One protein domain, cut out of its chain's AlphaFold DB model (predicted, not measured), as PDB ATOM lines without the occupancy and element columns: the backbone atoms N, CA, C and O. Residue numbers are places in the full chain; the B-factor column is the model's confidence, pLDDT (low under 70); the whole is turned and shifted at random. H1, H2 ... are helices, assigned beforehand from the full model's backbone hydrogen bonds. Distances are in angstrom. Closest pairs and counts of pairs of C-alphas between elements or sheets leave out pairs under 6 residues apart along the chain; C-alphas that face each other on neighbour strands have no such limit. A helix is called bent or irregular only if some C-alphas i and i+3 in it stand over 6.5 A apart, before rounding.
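What this domain is: This is residues 12 to 101 of the 109 residues of an uncharacterized protein of Rhizophagus irregularis (UniProt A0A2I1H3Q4). A long helix, H3, runs through the middle as a core, and the four other helices are gathered round it. H1 crosses it on one side, short H4 packs on another, H2 stands across its first residues at one end of the long axis, and H5 runs beside it at a shallow angle toward the other end. Near residue 62 H3 kinks sharply, and its last residues turn aside. The printed part has 90 residues with five named helices, H1 to H5 in order, and no named strand, an all helix class. It is compact, with a radius of gyration of the C-alphas of 13.3 A, yet elongated, with spans of 42 by 23 by 22 A.

How they stand to each other: Begin with H3, residues 47 to 68, the hub, which touches the four other helices. It has a kink of 94 degrees near residue 62 and is irregular, with C-alphas 63 and 66 9.5 A apart. H1, residues 12 to 28, touches it about perpendicular at 77 degrees; look at the C-alphas of Gly 22 and Ala 54, the closest pair, 4.2 A apart. H2, residues 32 to 42, touches residues 47 to 50 of H3 alone, about perpendicular at 89 degrees, closest at the C-alphas of Glu 39 and Ala 47, 5.9 A. H4, residues 74 to 79, touches residues 49 to 57 of H3 alone, at a steep tilt of 61 degrees, opposite ways; the closest C-alphas, of Ile 53 and Ala 78, are 5.3 A apart. H5, residues 82 to 101, touches H3 at a shallow tilt of 22 degrees, the same way, closest at the C-alphas of Ala 63 and Arg 94, 5.1 A. H5 is only just irregular, with C-alphas 87 and 90 6.8 A apart. H1 and H5 are apart. In H1, H2 and H4 every O i to N i+4 pair is within hydrogen-bond range; in H3 15 of 18 are, and in H5 13 of 16.

Where its parts are: Find C-alpha 47 at (136.449, 167.789, 103.051); from there H3 covers 23.4 A to C-alpha 68. H1 begins at C-alpha 12, at (122.836, 160.458, 90.387), and covers 24.4 A. H2 covers 15.2 A and H4 9.2 A. H5 covers 27.5 A and ends at C-alpha 101, at (104.344, 151.716, 104.359).

The domain as a whole: The two C-alphas farthest apart, of Gln 40 and Gln 99, are 42.5 A apart. The printed part has no cut, and its four links between helices are tight. The mean pLDDT of the printed part is 88.7, and residue 45 alone is under 70.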
ATOM      1  N   GLN A  12     123.035 161.787  89.817       79.38
ATOM      2  CA  GLN A  12     122.836 160.458  90.387       79.38
ATOM      3  C   GLN A  12     124.155 159.817  90.831       79.38
ATOM      4  O   GLN A  12     124.261 159.431  91.990       79.38
ATOM      5  N   GLU A  13     125.181 159.796  89.975       82.81
ATOM      6  CA  GLU A  13     126.509 159.252  90.323       82.81
ATOM      7  C   GLU A  13     127.129 159.986  91.523       82.81
ATOM      8  O   GLU A  13     127.743 159.382  92.407       82.81
ATOM      9  N   ARG A  14     126.936 161.310  91.605       83.44
ATOM     10  CA  ARG A  14     127.392 162.094  92.763       83.44
ATOM     11  C   ARG A  14     126.634 161.720  94.032       83.44
ATOM     12  O   ARG A  14     127.254 161.597  95.083       83.44
ATOM     13  N   LEU A  15     125.311 161.566  93.954       83.38
ATOM     14  CA  LEU A  15     124.480 161.173  95.094       83.38
ATOM     15  C   LEU A  15     124.826 159.765  95.588       83.38
ATOM     16  O   LEU A  15     124.964 159.581  96.792       83.38
ATOM     17  N   GLU A  16     125.038 158.815  94.680       87.25
ATOM     18  CA  GLU A  16     125.492 157.459  95.003       87.25
ATOM     19  C   GLU A  16     126.857 157.479  95.700       87.25
ATOM     20  O   GLU A  16     127.035 156.877  96.757       87.25
ATOM     21  N   THR A  17     127.795 158.277  95.187       89.56
ATOM     22  CA  THR A  17     129.098 158.471  95.837       89.56
ATOM     23  C   THR A  17     128.941 159.017  97.257       89.56
ATOM     24  O   THR A  17     129.570 158.521  98.191       89.56
ATOM     25  N   PHE A  18     128.089 160.028  97.456       91.25
ATOM     26  CA  PHE A  18     127.839 160.580  98.789       91.25
ATOM     27  C   PHE A  18     127.135 159.588  99.717       91.25
ATOM     28  O   PHE A  18     127.445 159.581 100.907       91.25
ATOM     29  N   TYR A  19     126.237 158.752  99.193       92.44
ATOM     30  CA  TYR A  19     125.614 157.669  99.950       92.44
ATOM     31  C   TYR A  19     126.675 156.695 100.479       92.44
ATOM     32  O   TYR A  19     126.761 156.505 101.690       92.44
ATOM     33  N   LEU A  20     127.549 156.172  99.609       92.19
ATOM     34  CA  LEU A  20     128.610 155.228  99.994       92.19
ATOM     35  C   LEU A  20     129.601 155.845 100.991       92.19
ATOM     36  O   LEU A  20     129.974 155.234 101.992       92.19
ATOM     37  N   LEU A  21     130.005 157.098 100.764       93.25
ATOM     38  CA  LEU A  21     130.863 157.827 101.698       93.25
ATOM     39  C   LEU A  21     130.192 158.030 103.065       93.25
ATOM     40  O   LEU A  21     130.875 158.004 104.094       93.25
ATOM     41  N   GLY A  22     128.877 158.256 103.077       95.19
ATOM     42  CA  GLY A  22     128.075 158.437 104.283       95.19
ATOM     43  C   GLY A  22     127.851 157.136 105.048       95.19
ATOM     44  O   GLY A  22     127.901 157.141 106.278       95.19
ATOM     45  N   GLU A  23     127.704 156.020 104.340       95.06
ATOM     46  CA  GLU A  23     127.660 154.677 104.917       95.06
ATOM     47  C   GLU A  23     128.981 154.352 105.624       95.06
ATOM     48  O   GLU A  23     128.989 154.067 106.821       95.06
ATOM     49  N   ILE A  24     130.116 154.524 104.936       93.44
ATOM     50  CA  ILE A  24     131.452 154.341 105.528       93.44
ATOM     51  C   ILE A  24     131.640 155.261 106.744       93.44
ATOM     52  O   ILE A  24     132.126 154.821 107.791       93.44
ATOM     53  N   LEU A  25     131.235 156.533 106.624       94.06
ATOM     54  CA  LEU A  25     131.296 157.503 107.720       94.06
ATOM     55  C   LEU A  25     130.489 157.048 108.939       94.06
ATOM     56  O   LEU A  25     130.916 157.287 110.066       94.06
ATOM     57  N   THR A  26     129.322 156.450 108.720       93.31
ATOM     58  CA  THR A  26     128.422 156.019 109.793       93.31
ATOM     59  C   THR A  26     128.911 154.730 110.447       93.31
ATOM     60  O   THR A  26     128.884 154.632 111.669       93.31
ATOM     61  N   LEU A  27     129.422 153.780 109.659       93.06
ATOM     62  CA  LEU A  27     129.876 152.478 110.151       93.06
ATOM     63  C   LEU A  27     131.178 152.553 110.958       93.06
ATOM     64  O   LEU A  27     131.290 151.904 111.994       93.06
ATOM     65  N   ARG A  28     132.178 153.314 110.488       93.62
ATOM     66  CA  ARG A  28     133.520 153.337 111.113       93.62
ATOM     67  C   ARG A  28     134.107 154.728 111.341       93.62
ATOM     68  O   ARG A  28     135.235 154.844 111.816       93.62
ATOM     69  N   GLY A  29     133.382 155.788 110.988       92.19
ATOM     70  CA  GLY A  29     133.954 157.130 110.925       92.19
ATOM     71  C   GLY A  29     134.931 157.299 109.756       92.19
ATOM     72  O   GLY A  29     135.240 156.366 109.019       92.19
ATOM     73  N   TRP A  30     135.437 158.516 109.574       91.88
ATOM     74  CA  TRP A  30     136.521 158.772 108.623       91.88
ATOM     75  C   TRP A  30     137.853 158.850 109.347       91.88
ATOM     76  O   TRP A  30     138.014 159.591 110.316       91.88
ATOM     77  N   THR A  31     138.818 158.102 108.835       90.69
ATOM     78  CA  THR A  31     140.214 158.139 109.258       90.69
ATOM     79  C   THR A  31     140.937 159.304 108.593       90.69
ATOM     80  O   THR A  31     140.488 159.852 107.585       90.69
ATOM     81  N   LYS A  32     142.127 159.640 109.095       89.69
ATOM     82  CA  LYS A  32     142.997 160.648 108.474       89.69
ATOM     83  C   LYS A  32     143.275 160.363 106.989       89.69
ATOM     84  O   LYS A  32     143.338 161.302 106.206       89.69
ATOM     85  N   ARG A  33     143.394 159.088 106.594       89.88
ATOM     86  CA  ARG A  33     143.595 158.701 105.185       89.88
ATOM     87  C   ARG A  33     142.375 159.011 104.320       89.88
ATOM     88  O   ARG A  33     142.545 159.477 103.202       89.88
ATOM     89  N   ASP A  34     141.168 158.799 104.848       89.44
ATOM     90  CA  ASP A  34     139.924 159.111 104.135       89.44
ATOM     91  C   ASP A  34     139.834 160.629 103.871       89.44
ATOM     92  O   ASP A  34     139.568 161.052 102.747       89.44
ATOM     93  N   TYR A  35     140.160 161.458 104.873       87.12
ATOM     94  CA  TYR A  35     140.250 162.915 104.712       87.12
ATOM     95  C   TYR A  35     141.292 163.326 103.668       87.12
ATOM     96  O   TYR A  35     140.969 164.087 102.762       87.12
ATOM     97  N   GLN A  36     142.509 162.781 103.749       88.38
ATOM     98  CA  GLN A  36     143.577 163.076 102.790       88.38
ATOM     99  C   GLN A  36     143.177 162.720 101.353       88.38
ATOM    100  O   GLN A  36     143.435 163.499 100.441       88.38
ATOM    101  N   ALA A  37     142.520 161.577 101.143       87.50
ATOM    102  CA  ALA A  37     142.028 161.189  99.823       87.50
ATOM    103  C   ALA A  37     140.981 162.190  99.302       87.50
ATOM    104  O   ALA A  37     141.059 162.643  98.160       87.50
ATOM    105  N   ILE A  38     140.035 162.599 100.149       87.06
ATOM    106  CA  ILE A  38     139.017 163.592  99.787       87.06
ATOM    107  C   ILE A  38     139.659 164.939  99.437       87.06
ATOM    108  O   ILE A  38     139.298 165.535  98.426       87.06
ATOM    109  N   GLU A  39     140.621 165.412 100.226       85.38
ATOM    110  CA  GLU A  39     141.325 166.677  99.979       85.38
ATOM    111  C   GLU A  39     142.150 166.634  98.688       85.38
ATOM    112  O   GLU A  39     142.153 167.602  97.930       85.38
ATOM    113  N   GLN A  40     142.790 165.502  98.379       84.94
ATOM    114  CA  GLN A  40     143.521 165.315  97.121       84.94
ATOM    115  C   GLN A  40     142.602 165.376  95.897       84.94
ATOM    116  O   GLN A  40     142.987 165.920  94.860       84.94
ATOM    117  N   HIS A  41     141.392 164.823  96.006       79.12
ATOM    118  CA  HIS A  41     140.446 164.780  94.895       79.12
ATOM    119  C   HIS A  41     139.593 166.044  94.772       79.12
ATOM    120  O   HIS A  41     139.286 166.452  93.658       79.12
ATOM    121  N   LEU A  42     139.198 166.671  95.879       76.56
ATOM    122  CA  LEU A  42     138.198 167.748  95.905       76.56
ATOM    123  C   LEU A  42     138.736 169.079  96.453       76.56
ATOM    124  O   LEU A  42     138.048 170.094  96.357       76.56
ATOM    125  N   GLY A  43     139.967 169.099  96.962       78.38
ATOM    126  CA  GLY A  43     140.614 170.262  97.561       78.38
ATOM    127  C   GLY A  43     140.453 170.328  99.081       78.38
ATOM    128  O   GLY A  43     139.482 169.839  99.658       78.38
ATOM    129  N   GLU A  44     141.401 171.000  99.732       71.31
ATOM    130  CA  GLU A  44     141.542 171.085 101.197       71.31
ATOM    131  C   GLU A  44     140.291 171.655 101.899       71.31
ATOM    132  O   GLU A  44     139.883 171.206 102.968       71.31
ATOM    133  N   ARG A  45     139.594 172.602 101.256       67.94
ATOM    134  CA  ARG A  45     138.367 173.216 101.799       67.94
ATOM    135  C   ARG A  45     137.112 172.358 101.625       67.94
ATOM    136  O   ARG A  45     136.111 172.619 102.286       67.94
ATOM    137  N   ALA A  46     137.147 171.342 100.763       77.62
ATOM    138  CA  ALA A  46     135.963 170.560 100.420       77.62
ATOM    139  C   ALA A  46     135.652 169.464 101.447       77.62
ATOM    140  O   ALA A  46     134.491 169.087 101.590       77.62
ATOM    141  N   ALA A  47     136.637 168.967 102.201       82.56
ATOM    142  CA  ALA A  47     136.449 167.789 103.051       82.56
ATOM    143  C   ALA A  47     135.362 167.965 104.127       82.56
ATOM    144  O   ALA A  47     134.593 167.039 104.400       82.56
ATOM    145  N   LYS A  48     135.240 169.168 104.705       84.88
ATOM    146  CA  LYS A  48     134.192 169.479 105.692       84.88
ATOM    147  C   LYS A  48     132.793 169.426 105.076       84.88
ATOM    148  O   LYS A  48     131.878 168.877 105.693       84.88
ATOM    149  N   ASP A  49     132.636 169.964 103.872       89.19
ATOM    150  CA  ASP A  49     131.360 169.956 103.162       89.19
ATOM    151  C   ASP A  49     131.029 168.553 102.668       89.19
ATOM    152  O   ASP A  49     129.927 168.075 102.904       89.19
ATOM    153  N   VAL A  50     132.002 167.836 102.104       90.81
ATOM    154  CA  VAL A  50     131.855 166.438 101.673       90.81
ATOM    155  C   VAL A  50     131.410 165.564 102.842       90.81
ATOM    156  O   VAL A  50     130.493 164.766 102.678       90.81
ATOM    157  N   LYS A  51     131.954 165.772 104.051       91.75
ATOM    158  CA  LYS A  51     131.500 165.072 105.265       91.75
ATOM    159  C   LYS A  51     130.042 165.348 105.598       91.75
ATOM    160  O   LYS A  51     129.298 164.417 105.907       91.75
ATOM    161  N   LYS A  52     129.632 166.618 105.558       92.81
ATOM    162  CA  LYS A  52     128.241 167.006 105.821       92.81
ATOM    163  C   LYS A  52     127.294 166.419 104.783       92.81
ATOM    164  O   LYS A  52     126.272 165.861 105.161       92.81
ATOM    165  N   ILE A  53     127.641 166.532 103.503       93.25
ATOM    166  CA  ILE A  53     126.833 166.019 102.397       93.25
ATOM    167  C   ILE A  53     126.707 164.506 102.520       93.25
ATOM    168  O   ILE A  53     125.592 164.007 102.536       93.25
ATOM    169  N   ALA A  54     127.819 163.787 102.679       94.56
ATOM    170  CA  ALA A  54     127.829 162.334 102.799       94.56
ATOM    171  C   ALA A  54     126.929 161.847 103.944       94.56
ATOM    172  O   ALA A  54     126.039 161.030 103.723       94.56
ATOM    173  N   ARG A  55     127.090 162.418 105.149       95.62
ATOM    174  CA  ARG A  55     126.241 162.086 106.304       95.62
ATOM    175  C   ARG A  55     124.758 162.296 106.003       95.62
ATOM    176  O   ARG A  55     123.955 161.396 106.211       95.62
ATOM    177  N   ARG A  56     124.411 163.477 105.496       94.81
ATOM    178  CA  ARG A  56     123.019 163.883 105.278       94.81
ATOM    179  C   ARG A  56     122.350 163.117 104.143       94.81
ATOM    180  O   ARG A  56     121.186 162.752 104.263       94.81
ATOM    181  N   THR A  57     123.083 162.849 103.066       94.50
ATOM    182  CA  THR A  57     122.622 161.991 101.969       94.50
ATOM    183  C   THR A  57     122.324 160.592 102.485       94.50
ATOM    184  O   THR A  57     121.253 160.070 102.196       94.50
ATOM    185  N   TYR A  58     123.229 160.008 103.277       95.75
ATOM    186  CA  TYR A  58     123.022 158.687 103.861       95.75
ATOM    187  C   TYR A  58     121.801 158.658 104.787       95.75
ATOM    188  O   TYR A  58     120.909 157.847 104.580       95.75
ATOM    189  N   GLU A  59     121.687 159.593 105.735       95.50
ATOM    190  CA  GLU A  59     120.560 159.638 106.679       95.50
ATOM    191  C   GLU A  59     119.199 159.815 105.987       95.50
ATOM    192  O   GLU A  59     118.226 159.163 106.371       95.50
ATOM    193  N   LEU A  60     119.117 160.658 104.949       93.75
ATOM    194  CA  LEU A  60     117.900 160.804 104.144       93.75
ATOM    195  C   LEU A  60     117.581 159.526 103.371       93.75
ATOM    196  O   LEU A  60     116.436 159.063 103.383       93.75
ATOM    197  N   PHE A  61     118.593 158.938 102.735       92.62
ATOM    198  CA  PHE A  61     118.424 157.709 101.979       92.62
ATOM    199  C   PHE A  61     117.956 156.565 102.879       92.62
ATOM    200  O   PHE A  61     117.023 155.854 102.527       92.62
ATOM    201  N   THR A  62     118.524 156.410 104.072       92.38
ATOM    202  CA  THR A  62     118.068 155.409 105.043       92.38
ATOM    203  C   THR A  62     116.644 155.692 105.531       92.38
ATOM    204  O   THR A  62     115.918 154.760 105.857       92.38
ATOM    205  N   ALA A  63     116.209 156.957 105.558       92.75
ATOM    206  CA  ALA A  63     114.868 157.321 106.008       92.75
ATOM    207  C   ALA A  63     113.748 156.988 105.004       92.75
ATOM    208  O   ALA A  63     112.673 156.590 105.440       92.75
ATOM    209  N   ARG A  64     113.952 157.179 103.689       90.50
ATOM    210  CA  ARG A  64     112.889 156.991 102.663       90.50
ATOM    211  C   ARG A  64     113.411 156.502 101.294       90.50
ATOM    212  O   ARG A  64     112.730 156.590 100.272       90.50
ATOM    213  N   GLY A  65     114.646 156.020 101.221       87.12
ATOM    214  CA  GLY A  65     115.293 155.587  99.979       87.12
ATOM    215  C   GLY A  65     115.565 156.733  99.000       87.12
ATOM    216  O   GLY A  65     115.537 157.910  99.364       87.12
ATOM    217  N   VAL A  66     115.781 156.397  97.724       81.69
ATOM    218  CA  VAL A  66     116.127 157.341  96.634       81.69
ATOM    219  C   VAL A  66     115.168 158.539  96.548       81.69
ATOM    220  O   VAL A  66     115.584 159.653  96.231       81.69
ATOM    221  N   ARG A  67     113.880 158.345  96.865       82.69
ATOM    222  CA  ARG A  67     112.859 159.406  96.794       82.69
ATOM    223  C   ARG A  67     113.133 160.575  97.743       82.69
ATOM    224  O   ARG A  67     112.721 161.686  97.438       82.69
ATOM    225  N   SER A  68     113.839 160.347  98.853       81.00
ATOM    226  CA  SER A  68     114.213 161.401  99.816       81.00
ATOM    227  C   SER A  68     115.218 162.416  99.274       81.00
ATOM    228  O   SER A  68     115.259 163.549  99.747       81.00
ATOM    229  N   ILE A  69     116.043 162.006  98.312       79.81
ATOM    230  CA  ILE A  69     117.161 162.800  97.789       79.81
ATOM    231  C   ILE A  69     116.943 163.237  96.338       79.81
ATOM    232  O   ILE A  69     117.707 164.048  95.813       79.81
ATOM    233  N   CYS A  70     115.894 162.732  95.685       74.88
ATOM    234  CA  CYS A  70     115.540 163.122  94.328       74.88
ATOM    235  C   CYS A  70     115.242 164.630  94.263       74.88
ATOM    236  O   CYS A  70     114.463 165.159  95.052       74.88
ATOM    237  N   GLY A  71     115.896 165.337  93.338       75.56
ATOM    238  CA  GLY A  71     115.753 166.789  93.176       75.56
ATOM    239  C   GLY A  71     116.553 167.642  94.171       75.56
ATOM    240  O   GLY A  71     116.608 168.863  94.012       75.56
ATOM    241  N   ILE A  72     117.235 167.041  95.153       80.88
ATOM    242  CA  ILE A  72     118.100 167.778  96.078       80.88
ATOM    243  C   ILE A  72     119.506 167.882  95.490       80.88
ATOM    244  O   ILE A  72     120.194 166.892  95.250       80.88
ATOM    245  N   ARG A  73     119.981 169.118  95.299       83.31
ATOM    246  CA  ARG A  73     121.385 169.365  94.950       83.31
ATOM    247  C   ARG A  73     122.271 169.037  96.159       83.31
ATOM    248  O   ARG A  73     122.046 169.628  97.214       83.31
ATOM    249  N   PRO A  74     123.323 168.205  96.026       83.25
ATOM    250  CA  PRO A  74     124.172 167.838  97.162       83.25
ATOM    251  C   PRO A  74     124.764 169.041  97.910       83.25
ATOM    252  O   PRO A  74     124.812 169.051  99.133       83.25
ATOM    253  N   THR A  75     125.134 170.113  97.205       85.69
ATOM    254  CA  THR A  75     125.644 171.349  97.825       85.69
ATOM    255  C   THR A  75     124.633 172.026  98.752       85.69
ATOM    256  O   THR A  75     125.032 172.638  99.743       85.69
ATOM    257  N   TYR A  76     123.330 171.870  98.498       88.38
ATOM    258  CA  TYR A  76     122.286 172.374  99.389       88.38
ATOM    259  C   TYR A  76     122.320 171.667 100.748       88.38
ATOM    260  O   TYR A  76     122.135 172.307 101.781       88.38
ATOM    261  N   LEU A  77     122.658 170.372 100.771       90.12
ATOM    262  CA  LEU A  77     122.839 169.619 102.012       90.12
ATOM    263  C   LEU A  77     124.057 170.093 102.811       90.12
ATOM    264  O   LEU A  77     124.043 169.957 104.027       90.12
ATOM    265  N   ALA A  78     125.094 170.672 102.198       90.88
ATOM    266  CA  ALA A  78     126.193 171.287 102.955       90.88
ATOM    267  C   ALA A  78     125.790 172.629 103.585       90.88
ATOM    268  O   ALA A  78     126.151 172.912 104.733       90.88
ATOM    269  N   GLN A  79     125.050 173.441 102.822       90.94
ATOM    270  CA  GLN A  79     124.655 174.809 103.172       90.94
ATOM    271  C   GLN A  79     123.504 174.865 104.179       90.94
ATOM    272  O   GLN A  79     123.395 175.826 104.938       90.94
ATOM    273  N   MET A  80     122.647 173.842 104.199       91.81
ATOM    274  CA  MET A  80     121.543 173.741 105.147       91.81
ATOM    275  C   MET A  80     122.071 173.787 106.587       91.81
ATOM    276  O   MET A  80     123.056 173.127 106.929       91.81
ATOM    277  N   ASN A  81     121.426 174.561 107.458       93.69
ATOM    278  CA  ASN A  81     121.800 174.585 108.870       93.69
ATOM    279  C   ASN A  81     121.484 173.228 109.548       93.69
ATOM    280  O   ASN A  81     120.916 172.321 108.935       93.69
ATOM    281  N   GLY A  82     121.950 173.039 110.785       91.56
ATOM    282  CA  GLY A  82     121.725 171.807 111.551       91.56
ATOM    283  C   GLY A  82     120.240 171.522 111.747       91.56
ATOM    284  O   GLY A  82     119.765 170.482 111.302       91.56
ATOM    285  N   SER A  83     119.531 172.481 112.337       94.06
ATOM    286  CA  SER A  83     118.126 172.353 112.728       94.06
ATOM    287  C   SER A  83     117.188 172.086 111.558       94.06
ATOM    288  O   SER A  83     116.449 171.115 111.578       94.06
ATOM    289  N   LYS A  84     117.301 172.826 110.452       93.56
ATOM    290  CA  LYS A  84     116.485 172.578 109.255       93.56
ATOM    291  C   LYS A  84     116.669 171.162 108.709       93.56
ATOM    292  O   LYS A  84     115.748 170.581 108.143       93.56
ATOM    293  N   PHE A  85     117.861 170.587 108.857       95.19
ATOM    294  CA  PHE A  85     118.082 169.209 108.445       95.19
ATOM    295  C   PHE A  85     117.522 168.207 109.463       95.19
ATOM    296  O   PHE A  85     116.732 167.342 109.092       95.19
ATOM    297  N   TYR A  86     117.948 168.302 110.724       96.38
ATOM    298  CA  TYR A  86     117.679 167.282 111.742       96.38
ATOM    299  C   TYR A  86     116.296 167.402 112.391       96.38
ATOM    300  O   TYR A  86     115.740 166.379 112.784       96.38
ATOM    301  N   ASP A  87     115.739 168.608 112.454       95.88
ATOM    302  CA  ASP A  87     114.481 168.904 113.145       95.88
ATOM    303  C   ASP A  87     113.300 169.005 112.163       95.88
ATOM    304  O   ASP A  87     112.159 168.779 112.553       95.88
ATOM    305  N   GLU A  88     113.558 169.293 110.879       93.88
ATOM    306  CA  GLU A  88     112.508 169.442 109.856       93.88
ATOM    307  C   GLU A  88     112.605 168.374 108.752       93.88
ATOM    308  O   GLU A  88     111.745 167.500 108.646       93.88
ATOM    309  N   LEU A  89     113.660 168.412 107.925       93.12
ATOM    310  CA  LEU A  89     113.729 167.603 106.701       93.12
ATOM    311  C   LEU A  89     113.797 166.092 106.972       93.12
ATOM    312  O   LEU A  89     113.092 165.313 106.329       93.12
ATOM    313  N   LEU A  90     114.667 165.665 107.890       94.81
ATOM    314  CA  LEU A  90     114.858 164.248 108.196       94.81
ATOM    315  C   LEU A  90     113.625 163.627 108.886       94.81
ATOM    316  O   LEU A  90     113.208 162.545 108.459       94.81
ATOM    317  N   PRO A  91     112.997 164.269 109.893       95.25
ATOM    318  CA  PRO A  91     111.729 163.800 110.449       95.25
ATOM    319  C   PRO A  91     110.618 163.702 109.403       95.25
ATOM    320  O   PRO A  91     109.913 162.695 109.367       95.25
ATOM    321  N   GLU A  92     110.504 164.683 108.506       93.56
ATOM    322  CA  GLU A  92     109.496 164.664 107.445       93.56
ATOM    323  C   GLU A  92     109.707 163.496 106.471       93.56
ATOM    324  O   GLU A  92     108.760 162.782 106.135       93.56
ATOM    325  N   ALA A  93     110.955 163.217 106.078       92.44
ATOM    326  CA  ALA A  93     111.270 162.057 105.246       92.44
ATOM    327  C   ALA A  93     110.821 160.737 105.903       92.44
ATOM    328  O   ALA A  93     110.213 159.899 105.236       92.44
ATOM    329  N   ARG A  94     111.057 160.577 107.214       93.81
ATOM    330  CA  ARG A  94     110.620 159.401 107.992       93.81
ATOM    331  C   ARG A  94     109.100 159.321 108.123       93.81
ATOM    332  O   ARG A  94     108.533 158.232 108.016       93.81
ATOM    333  N   ARG A  95     108.435 160.461 108.338       92.81
ATOM    334  CA  ARG A  95     106.971 160.553 108.424       92.81
ATOM    335  C   ARG A  95     106.334 160.070 107.126       92.81
ATOM    336  O   ARG A  95     105.455 159.215 107.169       92.81
ATOM    337  N   ILE A  96     106.816 160.556 105.984       90.75
ATOM    338  CA  ILE A  96     106.294 160.137 104.681       90.75
ATOM    339  C   ILE A  96     106.583 158.652 104.428       90.75
ATOM    340  O   ILE A  96     105.679 157.939 104.008       90.75
ATOM    341  N   ALA A  97     107.789 158.160 104.740       89.75
ATOM    342  CA  ALA A  97     108.114 156.735 104.604       89.75
ATOM    343  C   ALA A  97     107.154 155.837 105.407       89.75
ATOM    344  O   ALA A  97     106.709 154.800 104.921       89.75
ATOM    345  N   SER A  98     106.795 156.270 106.619       88.88
ATOM    346  CA  SER A  98     105.845 155.563 107.489       88.88
ATOM    347  C   SER A  98     104.417 155.578 106.928       88.88
ATOM    348  O   SER A  98     103.669 154.618 107.083       88.88
ATOM    349  N   GLN A  99     104.024 156.658 106.248       87.75
ATOM    350  CA  GLN A  99     102.729 156.731 105.572       87.75
ATOM    351  C   GLN A  99     102.694 155.835 104.330       87.75
ATOM    352  O   GLN A  99     101.724 155.102 104.136       87.75
ATOM    353  N   GLU A 100     103.765 155.847 103.530       83.69
ATOM    354  CA  GLU A 100     103.927 154.989 102.353       83.69
ATOM    355  C   GLU A 100     103.871 153.502 102.736       83.69
ATOM    356  O   GLU A 100     103.244 152.727 102.021       83.69
ATOM    357  N   SER A 101     104.439 153.100 103.878       74.81
ATOM    358  CA  SER A 101     104.344 151.716 104.359       74.81
ATOM    359  C   SER A 101     102.960 151.358 104.917       74.81
ATOM    360  O   SER A 101     102.481 150.251 104.683       74.81
TER     361      SER A 101